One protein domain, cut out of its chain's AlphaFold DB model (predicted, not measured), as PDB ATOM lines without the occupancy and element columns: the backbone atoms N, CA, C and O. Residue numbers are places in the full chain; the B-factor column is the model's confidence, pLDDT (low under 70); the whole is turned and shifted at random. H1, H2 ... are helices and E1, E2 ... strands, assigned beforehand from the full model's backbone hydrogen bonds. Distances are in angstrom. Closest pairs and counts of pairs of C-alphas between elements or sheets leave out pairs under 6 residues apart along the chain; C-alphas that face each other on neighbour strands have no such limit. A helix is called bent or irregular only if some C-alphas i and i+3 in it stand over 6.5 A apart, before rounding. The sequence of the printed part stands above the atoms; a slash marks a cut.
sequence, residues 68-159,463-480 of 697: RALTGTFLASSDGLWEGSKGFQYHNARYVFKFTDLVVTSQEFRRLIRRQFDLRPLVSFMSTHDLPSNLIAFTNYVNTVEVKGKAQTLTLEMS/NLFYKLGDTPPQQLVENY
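What this domain is: This is residues 68 to 159 and 463 to 480 of the 697 residues of the protein "Hypothetical protein" of Spumella elongata (UniProt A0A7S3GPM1). Two separate strand hairpins, the long bent E1 and E2 and the shorter E3 and E4, come near each other at one point, with helix H1 close to E3 through its residues 108 to 116. A helical hairpin, H2 and H3, reaches out at one end of the longest axis, where residues 127 to 132 stick out, while the short helices H4 and H5 lie near H1. The printed part has 110 residues with five named helices and four named strands, in the order E1 E2 H1 H2 H3 E3 E4 H4 H5; both two-stranded sheets are antiparallel and the class is mixed, helices and strands. The whole is compact, with a radius of gyration of the C-alphas of 14.2 A and spans of 45 by 38 by 23 A.

Where its parts are: Find C-alpha 68 at (130.630, 125.116, 147.477); from there E1 runs through residues 68 to 77, 22.6 A long, and bends by 82 degrees at residue 72. E2, residues 93 to 104, covers 23.8 A and bends by 94 degrees at residue 101. Look next at C-alpha 106, (129.053, 118.794, 153.324), where H1, residues 106 to 116, begins its 14.6 A. H2 is residues 120 to 128 and H3 residues 131 to 140, 14.2 A long. E3, residues 142 to 147, and E4, residues 150 to 155, measure 15.8 A and 16.0 A. After the cut come H4, residues 463 to 467, and H5, residues 474 to 477, which ends at C-alpha 477, (123.678, 118.641, 150.001).

How they stand to each other: Begin with the hairpin E1 and E2, where N 70 and O 102 are 2.8 A apart, within hydrogen-bond range. In the hairpin E3 and E4, N 152 and O 145 are 2.7 A apart, also within range. The closest C-alphas of E2 and E4 are those of Leu 102 and Gln 152, 7.7 A apart. H1 comes closest to E3 at the C-alphas of Gln 116 and Val 145, 6.4 A. H1 and H4 only just touch, with 3 pairs of C-alphas within 8 A, closest at Arg 114 and Tyr 466, 5.2 A. H2 and H3 touch at a shallow tilt of 27 degrees, opposite ways, closest at the C-alphas of Met 126 and Asn 134, 5.5 A. In H1, H2, H3 and H4 every O i to N i+4 pair is within hydrogen-bond range; H5 is too short for one.

The domain as a whole: The C-alphas of Asp 130 and Tyr 480 are the two farthest apart, 46.1 A. Residues 160 to 462 are not printed, and C-alphas 159 and 463 are 24.8 A apart across this cut. The link from E1 to E2, 15 residues, is long. The mean pLDDT of the printed part is 89.0, and no printed residue is under 70.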
ATOM      1  N   ARG A  68     131.463 124.074 148.092       90.75
ATOM      2  CA  ARG A  68     130.630 125.116 147.477       90.75
ATOM      3  C   ARG A  68     130.619 126.334 148.381       90.75
ATOM      4  O   ARG A  68     130.605 126.195 149.602       90.75
ATOM      5  N   ALA A  69     130.628 127.516 147.774       91.88
ATOM      6  CA  ALA A  69     130.424 128.754 148.506       91.88
ATOM      7  C   ALA A  69     128.981 128.790 149.026       91.88
ATOM      8  O   ALA A  69     128.030 128.810 148.243       91.88
ATOM      9  N   LEU A  70     128.826 128.777 150.346       93.44
ATOM     10  CA  LEU A  70     127.564 129.024 151.019       93.44
ATOM     11  C   LEU A  70     127.477 130.523 151.318       93.44
ATOM     12  O   LEU A  70     128.197 131.040 152.174       93.44
ATOM     13  N   THR A  71     126.587 131.207 150.603       94.81
ATOM     14  CA  THR A  71     126.345 132.645 150.759       94.81
ATOM     15  C   THR A  71     124.847 132.905 150.811       94.81
ATOM     16  O   THR A  71     124.090 132.381 149.995       94.81
ATOM     17  N   GLY A  72     124.419 133.731 151.761       95.06
ATOM     18  CA  GLY A  72     123.024 134.131 151.921       95.06
ATOM     19  C   GLY A  72     122.515 133.961 153.346       95.06
ATOM     20  O   GLY A  72     123.263 133.622 154.263       95.06
ATOM     21  N   THR A  73     121.221 134.208 153.515       94.56
ATOM     22  CA  THR A  73     120.527 134.079 154.796       94.56
ATOM     23  C   THR A  73     119.642 132.842 154.770       94.56
ATOM     24  O   THR A  73     118.870 132.665 153.834       94.56
ATOM     25  N   PHE A  74     119.745 132.002 155.796       94.81
ATOM     26  CA  PHE A  74     119.028 130.738 155.908       94.81
ATOM     27  C   PHE A  74     118.311 130.668 157.246       94.81
ATOM     28  O   PHE A  74     118.868 131.021 158.290       94.81
ATOM     29  N   LEU A  75     117.085 130.164 157.216       92.88
ATOM     30  CA  LEU A  75     116.337 129.881 158.430       92.88
ATOM     31  C   LEU A  75     116.636 128.468 158.928       92.88
ATOM     32  O   LEU A  75     116.813 127.529 158.151       92.88
ATOM     33  N   ALA A  76     116.653 128.316 160.244       91.38
ATOM     34  CA  ALA A  76     116.833 127.041 160.915       91.38
ATOM     35  C   ALA A  76     115.780 126.866 162.011       91.38
ATOM     36  O   ALA A  76     115.447 127.792 162.755       91.38
ATOM     37  N   SER A  77     115.217 125.666 162.078       89.94
ATOM     38  CA  SER A  77     114.169 125.299 163.030       89.94
ATOM     39  C   SER A  77     114.742 124.875 164.380       89.94
ATOM     40  O   SER A  77     115.925 124.544 164.488       89.94
ATOM     41  N   SER A  78     113.887 124.823 165.405       83.88
ATOM     42  CA  SER A  78     114.252 124.257 166.712       83.88
ATOM     43  C   SER A  78     114.717 122.806 166.628       83.88
ATOM     44  O   SER A  78     115.532 122.394 167.436       83.88
ATOM     45  N   ASP A  79     114.252 122.027 165.652       88.81
ATOM     46  CA  ASP A  79     114.597 120.604 165.553       88.81
ATOM     47  C   ASP A  79     115.925 120.344 164.827       88.81
ATOM     48  O   ASP A  79     116.324 119.190 164.659       88.81
ATOM     49  N   GLY A  80     116.632 121.404 164.425       89.62
ATOM     50  CA  GLY A  80     117.901 121.307 163.706       89.62
ATOM     51  C   GLY A  80     117.744 121.126 162.197       89.62
ATOM     52  O   GLY A  80     118.689 120.700 161.547       89.62
ATOM     53  N   LEU A  81     116.574 121.437 161.632       93.50
ATOM     54  CA  LEU A  81     116.330 121.408 160.184       93.50
ATOM     55  C   LEU A  81     116.510 122.800 159.574       93.50
ATOM     56  O   LEU A  81     116.019 123.775 160.148       93.50
ATOM     57  N   TRP A  82     117.135 122.879 158.399       95.12
ATOM     58  CA  TRP A  82     117.311 124.119 157.630       95.12
ATOM     59  C   TRP A  82     116.180 124.346 156.635       95.12
ATOM     60  O   TRP A  82     115.550 123.395 156.163       95.12
ATOM     61  N   GLU A  83     115.981 125.599 156.248       94.81
ATOM     62  CA  GLU A  83     115.152 125.963 155.105       94.81
ATOM     63  C   GLU A  83     115.541 125.165 153.846       94.81
ATOM     64  O   GLU A  83     116.717 124.920 153.573       94.81
ATOM     65  N   GLY A  84     114.530 124.695 153.108       91.94
ATOM     66  CA  GLY A  84     114.689 123.816 151.942       91.94
ATOM     67  C   GLY A  84     114.805 122.323 152.273       91.94
ATOM     68  O   GLY A  84     114.501 121.479 151.430       91.94
ATOM     69  N   SER A  85     115.162 121.953 153.509       93.38
ATOM     70  CA  SER A  85     115.202 120.539 153.903       93.38
ATOM     71  C   SER A  85     113.797 119.930 154.038       93.38
ATOM     72  O   SER A  85     112.820 120.594 154.400       93.38
ATOM     73  N   LYS A  86     113.678 118.625 153.760       93.62
ATOM     74  CA  LYS A  86     112.407 117.904 153.897       93.62
ATOM     75  C   LYS A  86     111.958 117.905 155.361       93.62
ATOM     76  O   LYS A  86     112.619 117.318 156.208       93.62
ATOM     77  N   GLY A  87     110.796 118.498 155.629       93.44
ATOM     78  CA  GLY A  87     110.212 118.580 156.972       93.44
ATOM     79  C   GLY A  87     110.420 119.924 157.671       93.44
ATOM     80  O   GLY A  87     109.817 120.141 158.718       93.44
ATOM     81  N   PHE A  88     111.196 120.843 157.090       94.56
ATOM     82  CA  PHE A  88     111.258 122.214 157.583       94.56
ATOM     83  C   PHE A  88     109.891 122.900 157.462       94.56
ATOM     84  O   PHE A  88     109.225 122.820 156.429       94.56
ATOM     85  N   GLN A  89     109.476 123.588 158.525       94.38
ATOM     86  CA  GLN A  89     108.236 124.356 158.572       94.38
ATOM     87  C   GLN A  89     108.548 125.772 159.048       94.38
ATOM     88  O   GLN A  89     109.147 125.949 160.108       94.38
ATOM     89  N   TYR A  90     108.110 126.782 158.293       90.25
ATOM     90  CA  TYR A  90     108.426 128.189 158.575       90.25
ATOM     91  C   TYR A  90     107.979 128.652 159.967       90.25
ATOM     92  O   TYR A  90     108.692 129.413 160.613       90.25
ATOM     93  N   HIS A  91     106.854 128.148 160.481       87.69
ATOM     94  CA  HIS A  91     106.384 128.497 161.827       87.69
ATOM     95  C   HIS A  91     107.251 127.909 162.961       87.69
ATOM     96  O   HIS A  91     107.147 128.360 164.098       87.69
ATOM     97  N   ASN A  92     108.123 126.939 162.654       86.50
ATOM     98  CA  ASN A  92     109.091 126.358 163.591       86.50
ATOM     99  C   ASN A  92     110.491 126.975 163.458       86.50
ATOM    100  O   ASN A  92     111.406 126.549 164.165       86.50
ATOM    101  N   ALA A  93     110.688 127.948 162.560       86.38
ATOM    102  CA  ALA A  93     111.952 128.662 162.430       86.38
ATOM    103  C   ALA A  93     112.275 129.408 163.737       86.38
ATOM    104  O   ALA A  93     111.449 130.153 164.265       86.38
ATOM    105  N   ARG A  94     113.480 129.189 164.274       82.12
ATOM    106  CA  ARG A  94     113.971 129.816 165.515       82.12
ATOM    107  C   ARG A  94     115.264 130.590 165.327       82.12
ATOM    108  O   ARG A  94     115.522 131.511 166.095       82.12
ATOM    109  N   TYR A  95     116.055 130.225 164.327       84.50
ATOM    110  CA  TYR A  95     117.369 130.799 164.084       84.50
ATOM    111  C   TYR A  95     117.451 131.367 162.672       84.50
ATOM    112  O   TYR A  95     116.878 130.812 161.731       84.50
ATOM    113  N   VAL A  96     118.206 132.453 162.544       88.25
ATOM    114  CA  VAL A  96     118.574 133.069 161.273       88.25
ATOM    115  C   VAL A  96     120.090 133.002 161.177       88.25
ATOM    116  O   VAL A  96     120.788 133.496 162.058       88.25
ATOM    117  N   PHE A  97     120.591 132.369 160.125       90.94
ATOM    118  CA  PHE A  97     122.016 132.263 159.845       90.94
ATOM    119  C   PHE A  97     122.344 133.052 158.599       90.94
ATOM    120  O   PHE A  97     121.695 132.875 157.572       90.94
ATOM    121  N   LYS A  98     123.384 133.871 158.670       92.75
ATOM    122  CA  LYS A  98     123.929 134.579 157.521       92.75
ATOM    123  C   LYS A  98     125.315 134.028 157.229       92.75
ATOM    124  O   LYS A  98     126.195 134.084 158.083       92.75
ATOM    125  N   PHE A  99     125.495 133.476 156.036       93.00
ATOM    126  CA  PHE A  99     126.786 133.003 155.554       93.00
ATOM    127  C   PHE A  99     127.330 133.967 154.506       93.00
ATOM    128  O   PHE A  99     126.591 134.437 153.634       93.00
ATOM    129  N   THR A 100     128.631 134.226 154.585       92.69
ATOM    130  CA  THR A 100     129.352 135.118 153.678       92.69
ATOM    131  C   THR A 100     130.545 134.353 153.120       92.69
ATOM    132  O   THR A 100     131.546 134.206 153.814       92.69
ATOM    133  N   ASP A 101     130.421 133.841 151.892       90.62
ATOM    134  CA  ASP A 101     131.489 133.136 151.164       90.62
ATOM    135  C   ASP A 101     132.114 131.945 151.925       90.62
ATOM    136  O   ASP A 101     133.321 131.695 151.886       90.62
ATOM    137  N   LEU A 102     131.289 131.176 152.646       92.75
ATOM    138  CA  LEU A 102     131.765 129.984 153.349       92.75
ATOM    139  C   LEU A 102     131.953 128.835 152.348       92.75
ATOM    140  O   LEU A 102     131.000 128.134 152.020       92.75
ATOM    141  N   VAL A 103     133.180 128.624 151.867       92.19
ATOM    142  CA  VAL A 103     133.508 127.539 150.923       92.19
ATOM    143  C   VAL A 103     133.863 126.254 151.671       92.19
ATOM    144  O   VAL A 103     134.987 126.095 152.152       92.19
ATOM    145  N   VAL A 104     132.916 125.319 151.756       93.81
ATOM    146  CA  VAL A 104     133.083 124.047 152.485       93.81
ATOM    147  C   VAL A 104     132.376 122.890 151.784       93.81
ATOM    148  O   VAL A 104     131.406 123.090 151.052       93.81
ATOM    149  N   THR A 105     132.855 121.667 152.007       93.50
ATOM    150  CA  THR A 105     132.106 120.445 151.665       93.50
ATOM    151  C   THR A 105     131.017 120.148 152.699       93.50
ATOM    152  O   THR A 105     131.017 120.703 153.804       93.50
ATOM    153  N   SER A 106     130.104 119.223 152.390       92.38
ATOM    154  CA  SER A 106     129.053 118.794 153.324       92.38
ATOM    155  C   SER A 106     129.641 118.215 154.623       92.38
ATOM    156  O   SER A 106     129.217 118.536 155.742       92.38
ATOM    157  N   GLN A 107     130.697 117.405 154.489       92.38
ATOM    158  CA  GLN A 107     131.414 116.824 155.624       92.38
ATOM    159  C   GLN A 107     132.186 117.877 156.430       92.38
ATOM    160  O   GLN A 107     132.207 117.815 157.666       92.38
ATOM    161  N   GLU A 108     132.821 118.835 155.751       93.31
ATOM    162  CA  GLU A 108     133.525 119.943 156.397       93.31
ATOM    163  C   GLU A 108     132.557 120.806 157.197       93.31
ATOM    164  O   GLU A 108     132.814 121.029 158.376       93.31
ATOM    165  N   PHE A 109     131.409 121.181 156.626       94.31
ATOM    166  CA  PHE A 109     130.366 121.934 157.325       94.31
ATOM    167  C   PHE A 109     129.909 121.233 158.610       94.31
ATOM    168  O   PHE A 109     129.874 121.842 159.680       94.31
ATOM    169  N   ARG A 110     129.638 119.921 158.545       94.19
ATOM    170  CA  ARG A 110     129.274 119.126 159.731       94.19
ATOM    171  C   ARG A 110     130.356 119.183 160.808       94.19
ATOM    172  O   ARG A 110     130.045 119.309 161.993       94.19
ATOM    173  N   ARG A 111     131.627 119.060 160.417       93.81
ATOM    174  CA  ARG A 111     132.762 119.167 161.349       93.81
ATOM    175  C   ARG A 111     132.850 120.572 161.942       93.81
ATOM    176  O   ARG A 111     133.099 120.691 163.140       93.81
ATOM    177  N   LEU A 112     132.620 121.589 161.121       93.94
ATOM    178  CA  LEU A 112     132.673 122.993 161.487       93.94
ATOM    179  C   LEU A 112     131.630 123.291 162.575       93.94
ATOM    180  O   LEU A 112     132.007 123.672 163.681       93.94
ATOM    181  N   ILE A 113     130.357 122.958 162.342       93.44
ATOM    182  CA  ILE A 113     129.262 123.163 163.307       93.44
ATOM    183  C   ILE A 113     129.423 122.314 164.578       93.44
ATOM    184  O   ILE A 113     129.206 122.804 165.681       93.44
ATOM    185  N   ARG A 114     129.806 121.032 164.465       90.69
ATOM    186  CA  ARG A 114     129.826 120.119 165.629       90.69
ATOM    187  C   ARG A 114     131.085 120.208 166.484       90.69
ATOM    188  O   ARG A 114     131.056 119.760 167.628       90.69
ATOM    189  N   ARG A 115     132.210 120.661 165.923       89.50
ATOM    190  CA  ARG A 115     133.511 120.617 166.611       89.50
ATOM    191  C   ARG A 115     134.212 121.961 166.704       89.50
ATOM    192  O   ARG A 115     134.883 122.178 167.703       89.50
ATOM    193  N   GLN A 116     134.132 122.801 165.674       92.12
ATOM    194  CA  GLN A 116     134.907 124.044 165.627       92.12
ATOM    195  C   GLN A 116     134.100 125.208 166.209       92.12
ATOM    196  O   GLN A 116     134.553 125.859 167.145       92.12
ATOM    197  N   PHE A 117     132.859 125.389 165.765       92.31
ATOM    198  CA  PHE A 117     131.900 126.312 166.373       92.31
ATOM    199  C   PHE A 117     131.158 125.672 167.552       92.31
ATOM    200  O   PHE A 117     129.933 125.631 167.608       92.31
ATOM    201  N   ASP A 118     131.918 125.134 168.504       87.62
ATOM    202  CA  ASP A 118     131.367 124.544 169.718       87.62
ATOM    203  C   ASP A 118     130.731 125.627 170.606       87.62
ATOM    204  O   ASP A 118     131.428 126.455 171.188       87.62
ATOM    205  N   LEU A 119     129.403 125.600 170.732       88.38
ATOM    206  CA  LEU A 119     128.641 126.529 171.568       88.38
ATOM    207  C   LEU A 119     128.473 126.055 173.019       88.38
ATOM    208  O   LEU A 119     127.927 126.796 173.832       88.38
ATOM    209  N   ARG A 120     128.969 124.871 173.405       88.00
ATOM    210  CA  ARG A 120     128.923 124.396 174.803       88.00
ATOM    211  C   ARG A 120     129.538 125.384 175.798       88.00
ATOM    212  O   ARG A 120     128.913 125.575 176.838       88.00
ATOM    213  N   PRO A 121     130.689 126.033 175.528       88.50
ATOM    214  CA  PRO A 121     131.228 127.050 176.428       88.50
ATOM    215  C   PRO A 121     130.268 128.229 176.611       88.50
ATOM    216  O   PRO A 121     130.042 128.650 177.741       88.50
ATOM    217  N   LEU A 122     129.636 128.696 175.527       88.31
ATOM    218  CA  LEU A 122     128.634 129.761 175.579       88.31
ATOM    219  C   LEU A 122     127.395 129.324 176.371       88.31
ATOM    220  O   LEU A 122     126.937 130.049 177.245       88.31
ATOM    221  N   VAL A 123     126.874 128.121 176.134       85.56
ATOM    222  CA  VAL A 123     125.725 127.589 176.886       85.56
ATOM    223  C   VAL A 123     126.056 127.408 178.366       85.56
ATOM    224  O   VAL A 123     125.241 127.736 179.227       85.56
ATOM    225  N   SER A 124     127.262 126.928 178.678       85.00
ATOM    226  CA  SER A 124     127.754 126.809 180.052       85.00
ATOM    227  C   SER A 124     127.847 128.179 180.721       85.00
ATOM    228  O   SER A 124     127.357 128.339 181.842       85.00
ATOM    229  N   PHE A 125     128.409 129.172 180.028       85.81
ATOM    230  CA  PHE A 125     128.421 130.564 180.473       85.81
ATOM    231  C   PHE A 125     126.992 131.030 180.765       85.81
ATOM    232  O   PHE A 125     126.682 131.399 181.894       85.81
ATOM    233  N   MET A 126     126.078 130.869 179.811       83.19
ATOM    234  CA  MET A 126     124.716 131.361 179.963       83.19
ATOM    235  C   MET A 126     123.922 130.675 181.072       83.19
ATOM    236  O   MET A 126     123.057 131.280 181.698       83.19
ATOM    237  N   SER A 127     124.213 129.401 181.333       79.69
ATOM    238  CA  SER A 127     123.573 128.644 182.411       79.69
ATOM    239  C   SER A 127     124.012 129.075 183.813       79.69
ATOM    240  O   SER A 127     123.289 128.808 184.772       79.69
ATOM    241  N   THR A 128     125.179 129.716 183.921       79.38
ATOM    242  CA  THR A 128     125.804 130.124 185.189       79.38
ATOM    243  C   THR A 128     125.724 131.628 185.444       79.38
ATOM    244  O   THR A 128     125.973 132.051 186.569       79.38
ATOM    245  N   HIS A 129     125.346 132.419 184.436       78.25
ATOM    246  CA  HIS A 129     125.248 133.872 184.522       78.25
ATOM    247  C   HIS A 129     123.797 134.360 184.435       78.25
ATOM    248  O   HIS A 129     122.884 133.647 184.005       78.25
ATOM    249  N   ASP A 130     123.587 135.594 184.885       74.38
ATOM    250  CA  ASP A 130     122.283 136.243 184.874       74.38
ATOM    251  C   ASP A 130     121.861 136.712 183.472       74.38
ATOM    252  O   ASP A 130     122.629 136.701 182.507       74.38
ATOM    253  N   LEU A 131     120.591 137.108 183.342       75.44
ATOM    254  CA  LEU A 131     120.043 137.613 182.084       75.44
ATOM    255  C   LEU A 131     120.871 138.768 181.482       75.44
ATOM    256  O   LEU A 131     121.166 138.675 180.292       75.44
ATOM    257  N   PRO A 132     121.277 139.820 182.227       77.81
ATOM    258  CA  PRO A 132     122.103 140.877 181.647       77.81
ATOM    259  C   PRO A 132     123.409 140.364 181.034       77.81
ATOM    260  O   PRO A 132     123.735 140.728 179.904       77.81
ATOM    261  N   SER A 133     124.129 139.480 181.727       82.69
ATOM    262  CA  SER A 133     125.355 138.872 181.194       82.69
ATOM    263  C   SER A 133     125.085 138.065 179.919       82.69
ATOM    264  O   SER A 133     125.866 138.107 178.968       82.69
ATOM    265  N   ASN A 134     123.946 137.373 179.860       83.12
ATOM    266  CA  ASN A 134     123.531 136.614 178.679       83.12
ATOM    267  C   ASN A 134     123.179 137.522 177.502       83.12
ATOM    268  O   ASN A 134     123.527 137.205 176.367       83.12
ATOM    269  N   LEU A 135     122.544 138.666 177.761       83.44
ATOM    270  CA  LEU A 135     122.279 139.678 176.741       83.44
ATOM    271  C   LEU A 135     123.590 140.226 176.162       83.44
ATOM    272  O   LEU A 135     123.701 140.326 174.943       83.44
ATOM    273  N   ILE A 136     124.606 140.473 176.999       88.50
ATOM    274  CA  ILE A 136     125.948 140.856 176.528       88.50
ATOM    275  C   ILE A 136     126.587 139.757 175.677       88.50
ATOM    276  O   ILE A 136     127.186 140.059 174.643       88.50
ATOM    277  N   ALA A 137     126.446 138.491 176.074       89.19
ATOM    278  CA  ALA A 137     126.929 137.367 175.278       89.19
ATOM    279  C   ALA A 137     126.238 137.308 173.913       89.19
ATOM    280  O   ALA A 137     126.901 137.169 172.890       89.19
ATOM    281  N   PHE A 138     124.924 137.499 173.860       84.75
ATOM    282  CA  PHE A 138     124.191 137.508 172.601       84.75
ATOM    283  C   PHE A 138     124.565 138.675 171.670       84.75
ATOM    284  O   PHE A 138     124.481 138.505 170.455       84.75
ATOM    285  N   THR A 139     124.976 139.837 172.195       87.50
ATOM    286  CA  THR A 139     125.403 140.975 171.355       87.50
ATOM    287  C   THR A 139     126.869 140.915 170.930       87.50
ATOM    288  O   THR A 139     127.238 141.532 169.935       87.50
ATOM    289  N   ASN A 140     127.720 140.209 171.681       91.75
ATOM    290  CA  ASN A 140     129.173 140.270 171.499       91.75
ATOM    291  C   ASN A 140     129.852 138.923 171.249       91.75
ATOM    292  O   ASN A 140     131.051 138.919 171.015       91.75
ATOM    293  N   TYR A 141     129.153 137.788 171.280       90.88
ATOM    294  CA  TYR A 141     129.816 136.499 171.078       90.88
ATOM    295  C   TYR A 141     130.463 136.405 169.693       90.88
ATOM    296  O   TYR A 141     129.813 136.628 168.661       90.88
ATOM    297  N   VAL A 142     131.739 136.029 169.701       91.50
ATOM    298  CA  VAL A 142     132.559 135.748 168.528       91.50
ATOM    299  C   VAL A 142     133.304 134.448 168.774       91.50
ATOM    300  O   VAL A 142     133.851 134.210 169.848       91.50
ATOM    301  N   ASN A 143     133.333 133.593 167.762       91.44
ATOM    302  CA  ASN A 143     134.212 132.442 167.730       91.44
ATOM    303  C   ASN A 143     134.839 132.356 166.342       91.44
ATOM    304  O   ASN A 143     134.137 132.134 165.356       91.44
ATOM    305  N   THR A 144     136.154 132.547 166.271       91.44
ATOM    306  CA  THR A 144     136.915 132.478 165.022       91.44
ATOM    307  C   THR A 144     137.720 131.190 164.981       91.44
ATOM    308  O   THR A 144     138.483 130.886 165.897       91.44
ATOM    309  N   VAL A 145     137.569 130.435 163.898       91.88
ATOM    310  CA  VAL A 145     138.255 129.164 163.660       91.88
ATOM    311  C   VAL A 145     138.932 129.196 162.301       91.88
ATOM    312  O   VAL A 145     138.416 129.772 161.351       91.88
ATOM    313  N   GLU A 146     140.092 128.564 162.178       91.00
ATOM    314  CA  GLU A 146     140.794 128.485 160.900       91.00
ATOM    315  C   GLU A 146     140.372 127.226 160.127       91.00
ATOM    316  O   GLU A 146     140.405 126.104 160.648       91.00
ATOM    317  N   VAL A 147     139.970 127.403 158.868       86.62
ATOM    318  CA  VAL A 147     139.616 126.324 157.941       86.62
ATOM    319  C   VAL A 147     140.400 126.530 156.649       86.62
ATOM    320  O   VAL A 147     140.190 127.508 155.938       86.62
ATOM    321  N   LYS A 148     141.323 125.604 156.345       86.88
ATOM    322  CA  LYS A 148     142.182 125.641 155.141       86.88
ATOM    323  C   LYS A 148     142.954 126.965 154.970       86.88
ATOM    324  O   LYS A 148     143.015 127.503 153.869       86.88
ATOM    325  N   GLY A 149     143.519 127.509 156.047       87.44
ATOM    326  CA  GLY A 149     144.271 128.770 155.981       87.44
ATOM    327  C   GLY A 149     143.406 130.032 155.945       87.44
ATOM    328  O   GLY A 149     143.944 131.130 155.836       87.44
ATOM    329  N   LYS A 150     142.073 129.906 156.009       87.31
ATOM    330  CA  LYS A 150     141.141 131.038 156.060       87.31
ATOM    331  C   LYS A 150     140.445 131.088 157.414       87.31
ATOM    332  O   LYS A 150     139.926 130.073 157.881       87.31
ATOM    333  N   ALA A 151     140.401 132.268 158.024       90.19
ATOM    334  CA  ALA A 151     139.609 132.501 159.225       90.19
ATOM    335  C   ALA A 151     138.111 132.438 158.888       90.19
ATOM    336  O   ALA A 151     137.655 133.037 157.918       90.19
ATOM    337  N   GLN A 152     137.363 131.685 159.686       91.19
ATOM    338  CA  GLN A 152     135.914 131.556 159.634       91.19
ATOM    339  C   GLN A 152     135.368 131.995 160.981       91.19
ATOM    340  O   GLN A 152     135.760 131.453 162.014       91.19
ATOM    341  N   THR A 153     134.454 132.953 160.982       91.44
ATOM    342  CA  THR A 153     133.962 133.550 162.222       91.44
ATOM    343  C   THR A 153     132.470 133.303 162.372       91.44
ATOM    344  O   THR A 153     131.676 133.690 161.518       91.44
ATOM    345  N   LEU A 154     132.083 132.678 163.482       91.44
ATOM    346  CA  LEU A 154     130.705 132.651 163.950       91.44
ATOM    347  C   LEU A 154     130.497 133.842 164.878       91.44
ATOM    348  O   LEU A 154     131.201 133.983 165.877       91.44
ATOM    349  N   THR A 155     129.505 134.669 164.570       90.69
ATOM    350  CA  THR A 155     129.081 135.754 165.454       90.69
ATOM    351  C   THR A 155     127.595 135.650 165.747       90.69
ATOM    352  O   THR A 155     126.828 135.130 164.934       90.69
ATOM    353  N   LEU A 156     127.185 136.138 166.915       87.69
ATOM    354  CA  LEU A 156     125.779 136.416 167.184       87.69
ATOM    355  C   LEU A 156     125.501 137.874 166.791       87.69
ATOM    356  O   LEU A 156     126.190 138.786 167.246       87.69
ATOM    357  N   GLU A 157     124.537 138.089 165.892       77.56
ATOM    358  CA  GLU A 157     124.232 139.401 165.291       77.56
ATOM    359  C   GLU A 157     123.128 140.169 166.042       77.56
ATOM    360  O   GLU A 157     122.378 140.948 165.449       77.56
ATOM    361  N   MET A 158     122.980 139.977 167.356       81.12
ATOM    362  CA  MET A 158     122.036 140.810 168.095       81.12
ATOM    363  C   MET A 158     122.633 142.208 168.274       81.12
ATOM    364  O   MET A 158     123.600 142.395 169.005       81.12
ATOM    365  N   SER A 159     122.060 143.209 167.604       79.88
ATOM    366  CA  SER A 159     122.470 144.601 167.813       79.88
ATOM    367  C   SER A 159     122.230 145.007 169.275       79.88
ATOM    368  O   SER A 159     121.167 144.678 169.816       79.88
ATOM    369  N   ASN A 463     122.713 121.326 171.881       85.44
ATOM    370  CA  ASN A 463     122.376 120.082 171.194       85.44
ATOM    371  C   ASN A 463     121.548 120.345 169.936       85.44
ATOM    372  O   ASN A 463     121.774 119.688 168.920       85.44
ATOM    373  N   LEU A 464     120.622 121.309 169.981       83.62
ATOM    374  CA  LEU A 464     119.837 121.707 168.806       83.62
ATOM    375  C   LEU A 464     120.728 122.352 167.747       83.62
ATOM    376  O   LEU A 464     120.618 122.019 166.569       83.62
ATOM    377  N   PHE A 465     121.681 123.186 168.164       85.44
ATOM    378  CA  PHE A 465     122.671 123.733 167.244       85.44
ATOM    379  C   PHE A 465     123.532 122.648 166.590       85.44
ATOM    380  O   PHE A 465     123.757 122.686 165.386       85.44
ATOM    381  N   TYR A 466     123.960 121.617 167.325       88.50
ATOM    382  CA  TYR A 466     124.735 120.530 166.717       88.50
ATOM    383  C   TYR A 466     123.930 119.669 165.752       88.50
ATOM    384  O   TYR A 466     124.516 119.161 164.792       88.50
ATOM    385  N   LYS A 467     122.612 119.538 165.955       90.88
ATOM    386  CA  LYS A 467     121.732 118.880 164.978       90.88
ATOM    387  C   LYS A 467     121.736 119.608 163.632       90.88
ATOM    388  O   LYS A 467     121.673 118.940 162.604       90.88
ATOM    389  N   LEU A 468     121.930 120.932 163.608       89.62
ATOM    390  CA  LEU A 468     122.089 121.682 162.354       89.62
ATOM    391  C   LEU A 468     123.314 121.236 161.543       89.62
ATOM    392  O   LEU A 468     123.330 121.391 160.325       89.62
ATOM    393  N   GLY A 469     124.331 120.658 162.187       90.00
ATOM    394  CA  GLY A 469     125.469 120.055 161.492       90.00
ATOM    395  C   GLY A 469     125.149 118.698 160.854       90.00
ATOM    396  O   GLY A 469     125.863 118.258 159.951       90.00
ATOM    397  N   ASP A 470     124.100 118.007 161.303       91.94
ATOM    398  CA  ASP A 470     123.736 116.685 160.779       91.94
ATOM    399  C   ASP A 470     123.004 116.786 159.441       91.94
ATOM    400  O   ASP A 470     123.276 115.989 158.536       91.94
ATOM    401  N   THR A 471     122.162 117.805 159.285       91.88
ATOM    402  CA  THR A 471     121.506 118.157 158.026       91.88
ATOM    403  C   THR A 471     122.076 119.483 157.531       91.88
ATOM    404  O   THR A 471     121.610 120.499 158.003       91.88
ATOM    405  N   PRO A 472     123.085 119.543 156.650       92.94
ATOM    406  CA  PRO A 472     123.574 120.825 156.141       92.94
ATOM    407  C   PRO A 472     122.524 121.526 155.253       92.94
ATOM    408  O   PRO A 472     121.610 120.859 154.753       92.94
ATOM    409  N   PRO A 473     122.642 122.850 155.024       94.00
ATOM    410  CA  PRO A 473     121.799 123.572 154.072       94.00
ATOM    411  C   PRO A 473     121.773 122.889 152.700       94.00
ATOM    412  O   PRO A 473     122.797 122.384 152.242       94.00
ATOM    413  N   GLN A 474     120.623 122.904 152.013       91.38
ATOM    414  CA  GLN A 474     120.425 122.162 150.756       91.38
ATOM    415  C   GLN A 474     121.482 122.479 149.682       91.38
ATOM    416  O   GLN A 474     121.892 121.583 148.950       91.38
ATOM    417  N   GLN A 475     121.980 123.718 149.641       89.75
ATOM    418  CA  GLN A 475     123.049 124.136 148.725       89.75
ATOM    419  C   GLN A 475     124.333 123.299 148.869       89.75
ATOM    420  O   GLN A 475     125.034 123.092 147.881       89.75
ATOM    421  N   LEU A 476     124.614 122.789 150.074       89.06
ATOM    422  CA  LEU A 476     125.743 121.903 150.371       89.06
ATOM    423  C   LEU A 476     125.398 120.409 150.249       89.06
ATOM    424  O   LEU A 476     126.299 119.580 150.300       89.06
ATOM    425  N   VAL A 477     124.116 120.046 150.143       86.69
ATOM    426  CA  VAL A 477     123.678 118.641 150.001       86.69
ATOM    427  C   VAL A 477     123.788 118.169 148.553       86.69
ATOM    428  O   VAL A 477     124.000 116.985 148.294       86.69
ATOM    429  N   GLU A 478     123.643 119.083 147.597       82.88
ATOM    430  CA  GLU A 478     123.947 118.804 146.199       82.88
ATOM    431  C   GLU A 478     125.463 118.656 146.038       82.88
ATOM    432  O   GLU A 478     126.194 119.642 145.929       82.88
ATOM    433  N   ASN A 479     125.935 117.409 146.069       79.62
ATOM    434  CA  ASN A 479     127.353 117.104 145.946       79.62
ATOM    435  C   ASN A 479     127.805 117.319 144.498       79.62
ATOM    436  O   ASN A 479     127.286 116.687 143.576       79.62
ATOM    437  N   TYR A 480     128.799 118.185 144.316       88.19
ATOM    438  CA  TYR A 480     129.539 118.314 143.069       88.19
ATOM    439  C   TYR A 480     130.932 117.755 143.288       88.19
ATOM    440  O   TYR A 480     131.578 118.019 144.305       88.19
TER     441      TYR A 480